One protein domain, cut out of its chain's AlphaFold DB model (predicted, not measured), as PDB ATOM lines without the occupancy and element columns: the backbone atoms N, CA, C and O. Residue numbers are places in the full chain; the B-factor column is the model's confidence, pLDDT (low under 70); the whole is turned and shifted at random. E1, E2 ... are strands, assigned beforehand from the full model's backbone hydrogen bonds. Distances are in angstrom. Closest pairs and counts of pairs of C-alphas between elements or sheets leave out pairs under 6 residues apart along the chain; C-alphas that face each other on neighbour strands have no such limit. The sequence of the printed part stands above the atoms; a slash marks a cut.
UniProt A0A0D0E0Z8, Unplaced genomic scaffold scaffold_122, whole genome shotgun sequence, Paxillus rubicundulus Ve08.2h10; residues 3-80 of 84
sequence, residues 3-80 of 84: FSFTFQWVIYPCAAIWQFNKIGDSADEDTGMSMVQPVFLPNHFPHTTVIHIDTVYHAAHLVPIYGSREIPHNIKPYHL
ATOM      1  N   PHE A   3     144.928 267.476 183.277       95.56
ATOM      2  CA  PHE A   3     144.367 268.674 183.900       95.56
ATOM      3  C   PHE A   3     143.433 268.285 185.048       95.56
ATOM      4  O   PHE A   3     143.121 267.116 185.238       95.56
ATOM      5  N   SER A   4     142.964 269.264 185.813       96.56
ATOM      6  CA  SER A   4     141.954 269.044 186.846       96.56
ATOM      7  C   SER A   4     140.942 270.175 186.862       96.56
ATOM      8  O   SER A   4     141.288 271.315 186.548       96.56
ATOM      9  N   PHE A   5     139.714 269.882 187.275       95.31
ATOM     10  CA  PHE A   5     138.688 270.897 187.507       95.31
ATOM     11  C   PHE A   5     137.908 270.600 188.789       95.31
ATOM     12  O   PHE A   5     137.850 269.458 189.243       95.31
ATOM     13  N   THR A   6     137.307 271.638 189.370       97.62
ATOM     14  CA  THR A   6     136.469 271.505 190.565       97.62
ATOM     15  C   THR A   6     135.003 271.486 190.163       97.62
ATOM     16  O   THR A   6     134.527 272.406 189.497       97.62
ATOM     17  N   PHE A   7     134.269 270.469 190.603       95.31
ATOM     18  CA  PHE A   7     132.821 270.389 190.444       95.31
ATOM     19  C   PHE A   7     132.202 269.919 191.758       95.31
ATOM     20  O   PHE A   7     132.669 268.955 192.354       95.31
ATOM     21  N   GLN A   8     131.183 270.631 192.248       96.75
ATOM     22  CA  GLN A   8     130.548 270.341 193.544       96.75
ATOM     23  C   GLN A   8     131.555 270.195 194.703       96.75
ATOM     24  O   GLN A   8     131.441 269.289 195.520       96.75
ATOM     25  N   TRP A   9     132.550 271.089 194.772       96.88
ATOM     26  CA  TRP A   9     133.607 271.085 195.801       96.88
ATOM     27  C   TRP A   9     134.555 269.878 195.778       96.88
ATOM     28  O   TRP A   9     135.389 269.740 196.669       96.88
ATOM     29  N   VAL A  10     134.480 269.039 194.745       97.12
ATOM     30  CA  VAL A  10     135.390 267.912 194.522       97.12
ATOM     31  C   VAL A  10     136.331 268.251 193.371       97.12
ATOM     32  O   VAL A  10     135.896 268.777 192.344       97.12
ATOM     33  N   ILE A  11     137.624 267.971 193.548       97.44
ATOM     34  CA  ILE A  11     138.642 268.107 192.500       97.44
ATOM     35  C   ILE A  11     138.692 266.803 191.710       97.44
ATOM     36  O   ILE A  11     138.928 265.745 192.286       97.44
ATOM     37  N   TYR A  12     138.522 266.897 190.394       96.88
ATOM     38  CA  TYR A  12     138.590 265.762 189.480       96.88
ATOM     39  C   TYR A  12     139.887 265.828 188.667       96.88
ATOM     40  O   TYR A  12     139.990 266.672 187.772       96.88
ATOM     41  N   PRO A  13     140.895 264.991 188.971       97.38
ATOM     42  CA  PRO A  13     142.059 264.820 188.112       97.38
ATOM     43  C   PRO A  13     141.679 264.044 186.845       97.38
ATOM     44  O   PRO A  13     141.146 262.933 186.888       97.38
ATOM     45  N   CYS A  14     141.974 264.626 185.689       97.25
ATOM     46  CA  CYS A  14     141.530 264.132 184.398       97.25
ATOM     47  C   CYS A  14     142.648 264.102 183.357       97.25
ATOM     48  O   CYS A  14     143.644 264.830 183.418       97.25
ATOM     49  N   ALA A  15     142.429 263.276 182.342       95.62
ATOM     50  CA  ALA A  15     143.215 263.249 181.126       95.62
ATOM     51  C   ALA A  15     142.299 263.452 179.916       95.62
ATOM     52  O   ALA A  15     141.282 262.777 179.782       95.62
ATOM     53  N   ALA A  16     142.675 264.360 179.017       94.31
ATOM     54  CA  ALA A  16     142.147 264.383 177.659       94.31
ATOM     55  C   ALA A  16     142.978 263.434 176.793       94.31
ATOM     56  O   ALA A  16     144.207 263.593 176.696       94.31
ATOM     57  N   ILE A  17     142.291 262.473 176.180       92.06
ATOM     58  CA  ILE A  17     142.868 261.416 175.350       92.06
ATOM     59  C   ILE A  17     142.221 261.408 173.967       92.06
ATOM     60  O   ILE A  17     141.034 261.712 173.823       92.06
ATOM     61  N   TRP A  18     142.991 261.016 172.959       92.12
ATOM     62  CA  TRP A  18     142.440 260.676 171.652       92.12
ATOM     63  C   TRP A  18     141.844 259.275 171.688       92.12
ATOM     64  O   TRP A  18     142.377 258.375 172.338       92.12
ATOM     65  N   GLN A  19     140.706 259.117 171.027       90.44
ATOM     66  CA  GLN A  19     139.988 257.856 170.969       90.44
ATOM     67  C   GLN A  19     140.514 256.983 169.838       90.44
ATOM     68  O   GLN A  19     140.770 257.451 168.728       90.44
ATOM     69  N   PHE A  20     140.616 255.694 170.138       89.69
ATOM     70  CA  PHE A  20     141.042 254.665 169.209       89.69
ATOM     71  C   PHE A  20     140.106 253.463 169.322       89.69
ATOM     72  O   PHE A  20     139.747 253.057 170.427       89.69
ATOM     73  N   ASN A  21     139.746 252.877 168.185       88.19
ATOM     74  CA  ASN A  21     139.072 251.587 168.136       88.19
ATOM     75  C   ASN A  21     140.125 250.482 168.078       88.19
ATOM     76  O   ASN A  21     141.055 250.561 167.272       88.19
ATOM     77  N   LYS A  22     139.967 249.441 168.901       86.56
ATOM     78  CA  LYS A  22     140.738 248.204 168.744       86.56
ATOM     79  C   LYS A  22     140.307 247.519 167.449       86.56
ATOM     80  O   LYS A  22     139.111 247.435 167.169       86.56
ATOM     81  N   ILE A  23     141.275 247.026 166.687       84.81
ATOM     82  CA  ILE A  23     141.041 246.287 165.451       84.81
ATOM     83  C   ILE A  23     141.470 244.838 165.662       84.81
ATOM     84  O   ILE A  23     142.596 244.577 166.072       84.81
ATOM     85  N   GLY A  24     140.555 243.908 165.384       83.06
ATOM     86  CA  GLY A  24     140.761 242.480 165.623       83.06
ATOM     87  C   GLY A  24     140.627 242.069 167.095       83.06
ATOM     88  O   GLY A  24     140.629 242.890 168.019       83.06
ATOM     89  N   ASP A  25     140.492 240.762 167.312       82.06
ATOM     90  CA  ASP A  25     140.287 240.195 168.648       82.06
ATOM     91  C   ASP A  25     141.607 239.862 169.356       82.06
ATOM     92  O   ASP A  25     141.694 239.972 170.584       82.06
ATOM     93  N   SER A  26     142.661 239.552 168.601       82.50
ATOM     94  CA  SER A  26     144.004 239.245 169.098       82.50
ATOM     95  C   SER A  26     144.993 240.384 168.847       82.50
ATOM     96  O   SER A  26     144.717 241.329 168.111       82.50
ATOM     97  N   ALA A  27     146.154 240.296 169.495       82.88
ATOM     98  CA  ALA A  27     147.305 241.090 169.102       82.88
ATOM     99  C   ALA A  27     147.788 240.669 167.705       82.88
ATOM    100  O   ALA A  27     147.551 239.536 167.280       82.88
ATOM    101  N   ASP A  28     148.448 241.592 167.016       83.56
ATOM    102  CA  ASP A  28     149.131 241.349 165.751       83.56
ATOM    103  C   ASP A  28     150.167 240.225 165.903       83.56
ATOM    104  O   ASP A  28     150.898 240.182 166.894       83.56
ATOM    105  N   GLU A  29     150.199 239.297 164.948       83.38
ATOM    106  CA  GLU A  29     151.003 238.072 165.055       83.38
ATOM    107  C   GLU A  29     152.511 238.351 164.975       83.38
ATOM    108  O   GLU A  29     153.294 237.659 165.626       83.38
ATOM    109  N   ASP A  30     152.908 239.391 164.238       83.81
ATOM    110  CA  ASP A  30     154.312 239.747 164.030       83.81
ATOM    111  C   ASP A  30     154.876 240.573 165.194       83.81
ATOM    112  O   ASP A  30     156.017 240.376 165.623       83.81
ATOM    113  N   THR A  31     154.087 241.517 165.715       81.69
ATOM    114  CA  THR A  31     154.539 242.464 166.748       81.69
ATOM    115  C   THR A  31     154.087 242.105 168.162       81.69
ATOM    116  O   THR A  31     154.648 242.621 169.131       81.69
ATOM    117  N   GLY A  32     153.066 241.258 168.314       82.25
ATOM    118  CA  GLY A  32     152.427 240.974 169.601       82.25
ATOM    119  C   GLY A  32     151.705 242.184 170.207       82.25
ATOM    120  O   GLY A  32     151.327 242.148 171.382       82.25
ATOM    121  N   MET A  33     151.505 243.261 169.438       84.75
ATOM    122  CA  MET A  33     150.860 244.495 169.892       84.75
ATOM    123  C   MET A  33     149.411 244.586 169.415       84.75
ATOM    124  O   MET A  33     149.007 243.969 168.435       84.75
ATOM    125  N   SER A  34     148.591 245.366 170.120       83.50
ATOM    126  CA  SER A  34     147.207 245.596 169.690       83.50
ATOM    127  C   SER A  34     147.161 246.624 168.565       83.50
ATOM    128  O   SER A  34     147.618 247.757 168.741       83.50
ATOM    129  N   MET A  35     146.556 246.238 167.443       85.19
ATOM    130  CA  MET A  35     146.300 247.144 166.327       85.19
ATOM    131  C   MET A  35     145.139 248.069 166.667       85.19
ATOM    132  O   MET A  35     144.090 247.634 167.159       85.19
ATOM    133  N   VAL A  36     145.323 249.356 166.394       87.12
ATOM    134  CA  VAL A  36     144.309 250.369 166.674       87.12
ATOM    135  C   VAL A  36     144.081 251.294 165.489       87.12
ATOM    136  O   VAL A  36     144.983 251.569 164.697       87.12
ATOM    137  N   GLN A  37     142.861 251.816 165.400       87.31
ATOM    138  CA  GLN A  37     142.488 252.835 164.430       87.31
ATOM    139  C   GLN A  37     142.035 254.113 165.147       87.31
ATOM    140  O   GLN A  37     141.165 254.030 166.018       87.31
ATOM    141  N   PRO A  38     142.577 255.294 164.795       86.94
ATOM    142  CA  PRO A  38     142.117 256.561 165.355       86.94
ATOM    143  C   PRO A  38     140.651 256.825 165.000       86.94
ATOM    144  O   PRO A  38     140.211 256.603 163.869       86.94
ATOM    145  N   VAL A  39     139.895 257.324 165.974       90.56
ATOM    146  CA  VAL A  39     138.501 257.727 165.787       90.56
ATOM    147  C   VAL A  39     138.462 259.206 165.423       90.56
ATOM    148  O   VAL A  39     138.999 260.045 166.146       90.56
ATOM    149  N   PHE A  40     137.790 259.538 164.323       89.12
ATOM    150  CA  PHE A  40     137.595 260.915 163.871       89.12
ATOM    151  C   PHE A  40     136.126 261.322 163.955       89.12
ATOM    152  O   PHE A  40     135.221 260.521 163.717       89.12
ATOM    153  N   LEU A  41     135.894 262.591 164.279       90.06
ATOM    154  CA  LEU A  41     134.584 263.227 164.194       90.06
ATOM    155  C   LEU A  41     134.183 263.464 162.721       90.06
ATOM    156  O   LEU A  41     135.051 263.464 161.845       90.06
ATOM    157  N   PRO A  42     132.895 263.740 162.418       91.44
ATOM    158  CA  PRO A  42     132.434 263.995 161.044       91.44
ATOM    159  C   PRO A  42     133.152 265.145 160.322       91.44
ATOM    160  O   PRO A  42     133.143 265.216 159.100       91.44
ATOM    161  N   ASN A  43     133.774 266.050 161.076       91.00
ATOM    162  CA  ASN A  43     134.564 267.174 160.579       91.00
ATOM    163  C   ASN A  43     136.064 266.843 160.412       91.00
ATOM    164  O   ASN A  43     136.864 267.760 160.258       91.00
ATOM    165  N   HIS A  44     136.445 265.563 160.467       84.31
ATOM    166  CA  HIS A  44     137.821 265.056 160.367       84.31
ATOM    167  C   HIS A  44     138.778 265.468 161.496       84.31
ATOM    168  O   HIS A  44     139.985 265.268 161.380       84.31
ATOM    169  N   PHE A  45     138.272 265.986 162.618       87.31
ATOM    170  CA  PHE A  45     139.102 266.220 163.802       87.31
ATOM    171  C   PHE A  45     139.231 264.949 164.655       87.31
ATOM    172  O   PHE A  45     138.264 264.181 164.741       87.31
ATOM    173  N   PRO A  46     140.384 264.720 165.318       87.25
ATOM    174  CA  PRO A  46     140.550 263.605 166.245       87.25
ATOM    175  C   PRO A  46     139.479 263.632 167.335       87.25
ATOM    176  O   PRO A  46     139.285 264.646 168.016       87.25
ATOM    177  N   HIS A  47     138.784 262.515 167.521       92.31
ATOM    178  CA  HIS A  47     137.799 262.397 168.581       92.31
ATOM    179  C   HIS A  47     138.526 262.358 169.927       92.31
ATOM    180  O   HIS A  47     139.259 261.419 170.235       92.31
ATOM    181  N   THR A  48     138.345 263.411 170.721       92.62
ATOM    182  CA  THR A  48     138.987 263.565 172.027       92.62
ATOM    183  C   THR A  48     137.942 263.404 173.119       92.62
ATOM    184  O   THR A  48     136.886 264.028 173.050       92.62
ATOM    185  N   THR A  49     138.240 262.603 174.140       94.00
ATOM    186  CA  THR A  49     137.386 262.458 175.325       94.00
ATOM    187  C   THR A  49     138.170 262.742 176.600       94.00
ATOM    188  O   THR A  49     139.403 262.685 176.614       94.00
ATOM    189  N   VAL A  50     137.444 263.042 177.674       94.50
ATOM    190  CA  VAL A  50     137.996 263.279 179.006       94.50
ATOM    191  C   VAL A  50     137.701 262.069 179.882       94.50
ATOM    192  O   VAL A  50     136.547 261.672 180.023       94.50
ATOM    193  N   ILE A  51     138.744 261.509 180.489       95.00
ATOM    194  CA  ILE A  51     138.650 260.406 181.450       95.00
ATOM    195  C   ILE A  51     139.231 260.821 182.802       95.00
ATOM    196  O   ILE A  51     140.089 261.705 182.872       95.00
ATOM    197  N   HIS A  52     138.778 260.179 183.877       95.00
ATOM    198  CA  HIS A  52     139.402 260.324 185.191       95.00
ATOM    199  C   HIS A  52     140.758 259.612 185.200       95.00
ATOM    200  O   HIS A  52     140.895 258.550 184.597       95.00
ATOM    201  N   ILE A  53     141.767 260.166 185.873       94.19
ATOM    202  CA  ILE A  53     143.121 259.590 185.805       94.19
ATOM    203  C   ILE A  53     143.191 258.163 186.371       94.19
ATOM    204  O   ILE A  53     143.917 257.332 185.838       94.19
ATOM    205  N   ASP A  54     142.361 257.853 187.369       93.62
ATOM    206  CA  ASP A  54     142.297 256.522 187.989       93.62
ATOM    207  C   ASP A  54     141.785 255.425 187.043       93.62
ATOM    208  O   ASP A  54     141.912 254.242 187.344       93.62
ATOM    209  N   THR A  55     141.213 255.782 185.885       93.00
ATOM    210  CA  THR A  55     140.834 254.789 184.867       93.00
ATOM    211  C   THR A  55     142.012 254.382 183.979       93.00
ATOM    212  O   THR A  55     141.859 253.504 183.130       93.00
ATOM    213  N   VAL A  56     143.177 255.020 184.120       91.00
ATOM    214  CA  VAL A  56     144.396 254.661 183.388       91.00
ATOM    215  C   VAL A  56     145.131 253.571 184.163       91.00
ATOM    216  O   VAL A  56     145.683 253.822 185.227       91.00
ATOM    217  N   TYR A  57     145.153 252.356 183.616       88.81
ATOM    218  CA  TYR A  57     145.772 251.213 184.290       88.81
ATOM    219  C   TYR A  57     147.301 251.167 184.117       88.81
ATOM    220  O   TYR A  57     148.034 251.076 185.097       88.81
ATOM    221  N   HIS A  58     147.800 251.246 182.880       86.25
ATOM    222  CA  HIS A  58     149.227 251.388 182.576       86.25
ATOM    223  C   HIS A  58     149.430 252.029 181.199       86.25
ATOM    224  O   HIS A  58     148.523 252.042 180.366       86.25
ATOM    225  N   ALA A  59     150.632 252.550 180.950       84.69
ATOM    226  CA  ALA A  59     151.022 253.025 179.629       84.69
ATOM    227  C   ALA A  59     151.329 251.834 178.712       84.69
ATOM    228  O   ALA A  59     152.152 250.988 179.055       84.69
ATOM    229  N   ALA A  60     150.693 251.792 177.545       82.88
ATOM    230  CA  ALA A  60     150.938 250.786 176.521       82.88
ATOM    231  C   ALA A  60     151.366 251.464 175.218       82.88
ATOM    232  O   ALA A  60     150.898 252.559 174.896       82.88
ATOM    233  N   HIS A  61     152.241 250.805 174.461       81.12
ATOM    234  CA  HIS A  61     152.530 251.209 173.091       81.12
ATOM    235  C   HIS A  61     151.443 250.654 172.172       81.12
ATOM    236  O   HIS A  61     151.106 249.473 172.241       81.12
ATOM    237  N   LEU A  62     150.881 251.525 171.338       79.94
ATOM    238  CA  LEU A  62     149.883 251.161 170.341       79.94
ATOM    239  C   LEU A  62     150.541 251.158 168.963       79.94
ATOM    240  O   LEU A  62     151.321 252.063 168.660       79.94
ATOM    241  N   VAL A  63     150.207 250.166 168.136       76.31
ATOM    242  CA  VAL A  63     150.653 250.119 166.740       76.31
ATOM    243  C   VAL A  63     149.531 250.672 165.864       76.31
ATOM    244  O   VAL A  63     148.421 250.125 165.872       76.31
ATOM    245  N   PRO A  64     149.771 251.781 165.142       70.25
ATOM    246  CA  PRO A  64     148.782 252.320 164.225       70.25
ATOM    247  C   PRO A  64     148.663 251.425 162.989       70.25
ATOM    248  O   PRO A  64     149.630 250.810 162.542       70.25
ATOM    249  N   ILE A  65     147.475 251.397 162.388       69.56
ATOM    250  CA  ILE A  65     147.320 250.822 161.051       69.56
ATOM    251  C   ILE A  65     147.963 251.769 160.040       69.56
ATOM    252  O   ILE A  65     147.474 252.876 159.807       69.56
ATOM    253  N   TYR A  66     149.031 251.303 159.399       68.50
ATOM    254  CA  TYR A  66     149.602 251.980 158.247       68.50
ATOM    255  C   TYR A  66     148.606 251.929 157.086       68.50
ATOM    256  O   TYR A  66     148.122 250.865 156.696       68.50
ATOM    257  N   GLY A  67     148.257 253.097 156.545       65.00
ATOM    258  CA  GLY A  67     147.401 253.173 155.367       65.00
ATOM    259  C   GLY A  67     148.061 252.524 154.149       65.00
ATOM    260  O   GLY A  67     149.281 252.483 154.033       65.00
ATOM    261  N   SER A  68     147.255 252.095 153.179       64.50
ATOM    262  CA  SER A  68     147.720 251.536 151.897       64.50
ATOM    263  C   SER A  68     148.315 252.575 150.936       64.50
ATOM    264  O   SER A  68     148.575 252.276 149.772       64.50
ATOM    265  N   ARG A  69     148.498 253.820 151.391       64.00
ATOM    266  CA  ARG A  69     149.083 254.888 150.582       64.00
ATOM    267  C   ARG A  69     150.593 254.717 150.575       64.00
ATOM    268  O   ARG A  69     151.218 254.718 151.632       64.00
ATOM    269  N   GLU A  70     151.164 254.606 149.381       62.66
ATOM    270  CA  GLU A  70     152.611 254.613 149.203       62.66
ATOM    271  C   GLU A  70     153.196 255.891 149.809       62.66
ATOM    272  O   GLU A  70     152.705 256.997 149.562       62.66
ATOM    273  N   ILE A  71     154.236 255.733 150.628       68.44
ATOM    274  CA  ILE A  71     154.964 256.862 151.198       68.44
ATOM    275  C   ILE A  71     155.631 257.594 150.029       68.44
ATOM    276  O   ILE A  71     156.457 256.992 149.339       68.44
ATOM    277  N   PRO A  72     155.312 258.878 149.777       68.75
ATOM    278  CA  PRO A  72     155.957 259.628 148.715       68.75
ATOM    279  C   PRO A  72     157.473 259.594 148.915       68.75
ATOM    280  O   PRO A  72     157.971 259.984 149.971       68.75
ATOM    281  N   HIS A  73     158.211 259.184 147.881       68.19
ATOM    282  CA  HIS A  73     159.672 259.012 147.913       68.19
ATOM    283  C   HIS A  73     160.459 260.263 148.352       68.19
ATOM    284  O   HIS A  73     161.650 260.174 148.629       68.19
ATOM    285  N   ASN A  74     159.810 261.430 148.405       74.75
ATOM    286  CA  ASN A  74     160.414 262.705 148.776       74.75
ATOM    287  C   ASN A  74     160.094 263.158 150.217       74.75
ATOM    288  O   ASN A  74     160.430 264.284 150.594       74.75
ATOM    289  N   ILE A  75     159.432 262.327 151.032       69.25
ATOM    290  CA  ILE A  75     159.259 262.626 152.458       69.25
ATOM    291  C   ILE A  75     160.602 262.446 153.156       69.25
ATOM    292  O   ILE A  75     161.176 261.360 153.206       69.25
ATOM    293  N   LYS A  76     161.117 263.542 153.714       69.88
ATOM    294  CA  LYS A  76     162.315 263.488 154.551       69.88
ATOM    295  C   LYS A  76     161.983 262.749 155.855       69.88
ATOM    296  O   LYS A  76     160.885 262.947 156.373       69.88
ATOM    297  N   PRO A  77     162.919 261.978 156.436       58.28
ATOM    298  CA  PRO A  77     162.649 261.126 157.600       58.28
ATOM    299  C   PRO A  77     161.987 261.844 158.785       58.28
ATOM    300  O   PRO A  77     161.203 261.251 159.513       58.28
ATOM    301  N   TYR A  78     162.266 263.136 158.962       65.19
ATOM    302  CA  TYR A  78     161.717 263.945 160.050       65.19
ATOM    303  C   TYR A  78     160.289 264.465 159.809       65.19
ATOM    304  O   TYR A  78     159.671 264.945 160.746       65.19
ATOM    305  N   HIS A  79     159.753 264.358 158.590       58.81
ATOM    306  CA  HIS A  79     158.347 264.648 158.278       58.81
ATOM    307  C   HIS A  79     157.454 263.402 158.360       58.81
ATOM    308  O   HIS A  79     156.243 263.502 158.190       58.81
ATOM    309  N   LEU A  80     158.044 262.225 158.588       57.62
ATOM    310  CA  LEU A  80     157.322 260.957 158.595       57.62
ATOM    311  C   LEU A  80     156.455 260.804 159.856       57.62
ATOM    312  O   LEU A  80     155.380 260.229 159.783       57.62
TER     313      LEU A  80
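Overview. This is residues 3 to 80 of the 84 residues of an uncharacterized protein of Paxillus rubicundulus Ve08.2h10 (UniProt A0A0D0E0Z8). There is little regular structure: two small antiparallel sheets, E1-E2-E5 and the hairpin E3-E4, are joined where E2 runs on into E3 at 70 degrees. Residues 6 to 11 stick out at one end and residues 72 to 79 at the other. The printed part has 78 residues, no named helix and five strands, E1 to E5 in chain order, holding 26 residues: all strand. It is only just loose, close to extended, with radius of gyration of the C-alphas 17.1 A and spans of 55 by 29 by 26 A.

Along the chain. E1, residues 3 to 7, begins at C-alpha 3 (144.367, 268.674, 183.900). E2, residues 10 to 18, is 25.0 A long. E3 is residues 20 to 22, E4 residues 35 to 38. E5, residues 48 to 52, ends at C-alpha 52 (139.402, 260.324, 185.191).

Arrangement. E2 pairs with E1 (N 3 and O 14, 2.9 A) and E5 (N 15 and O 51, 2.9 A), staggered. E3 pairs with E4 (N 21 and O 37, 2.8 A).

Size, cuts and confidence. The printed part has no cut. The link E3 to E4 is long. Residues 65 to 73 and 75 to 80 have pLDDT under 70.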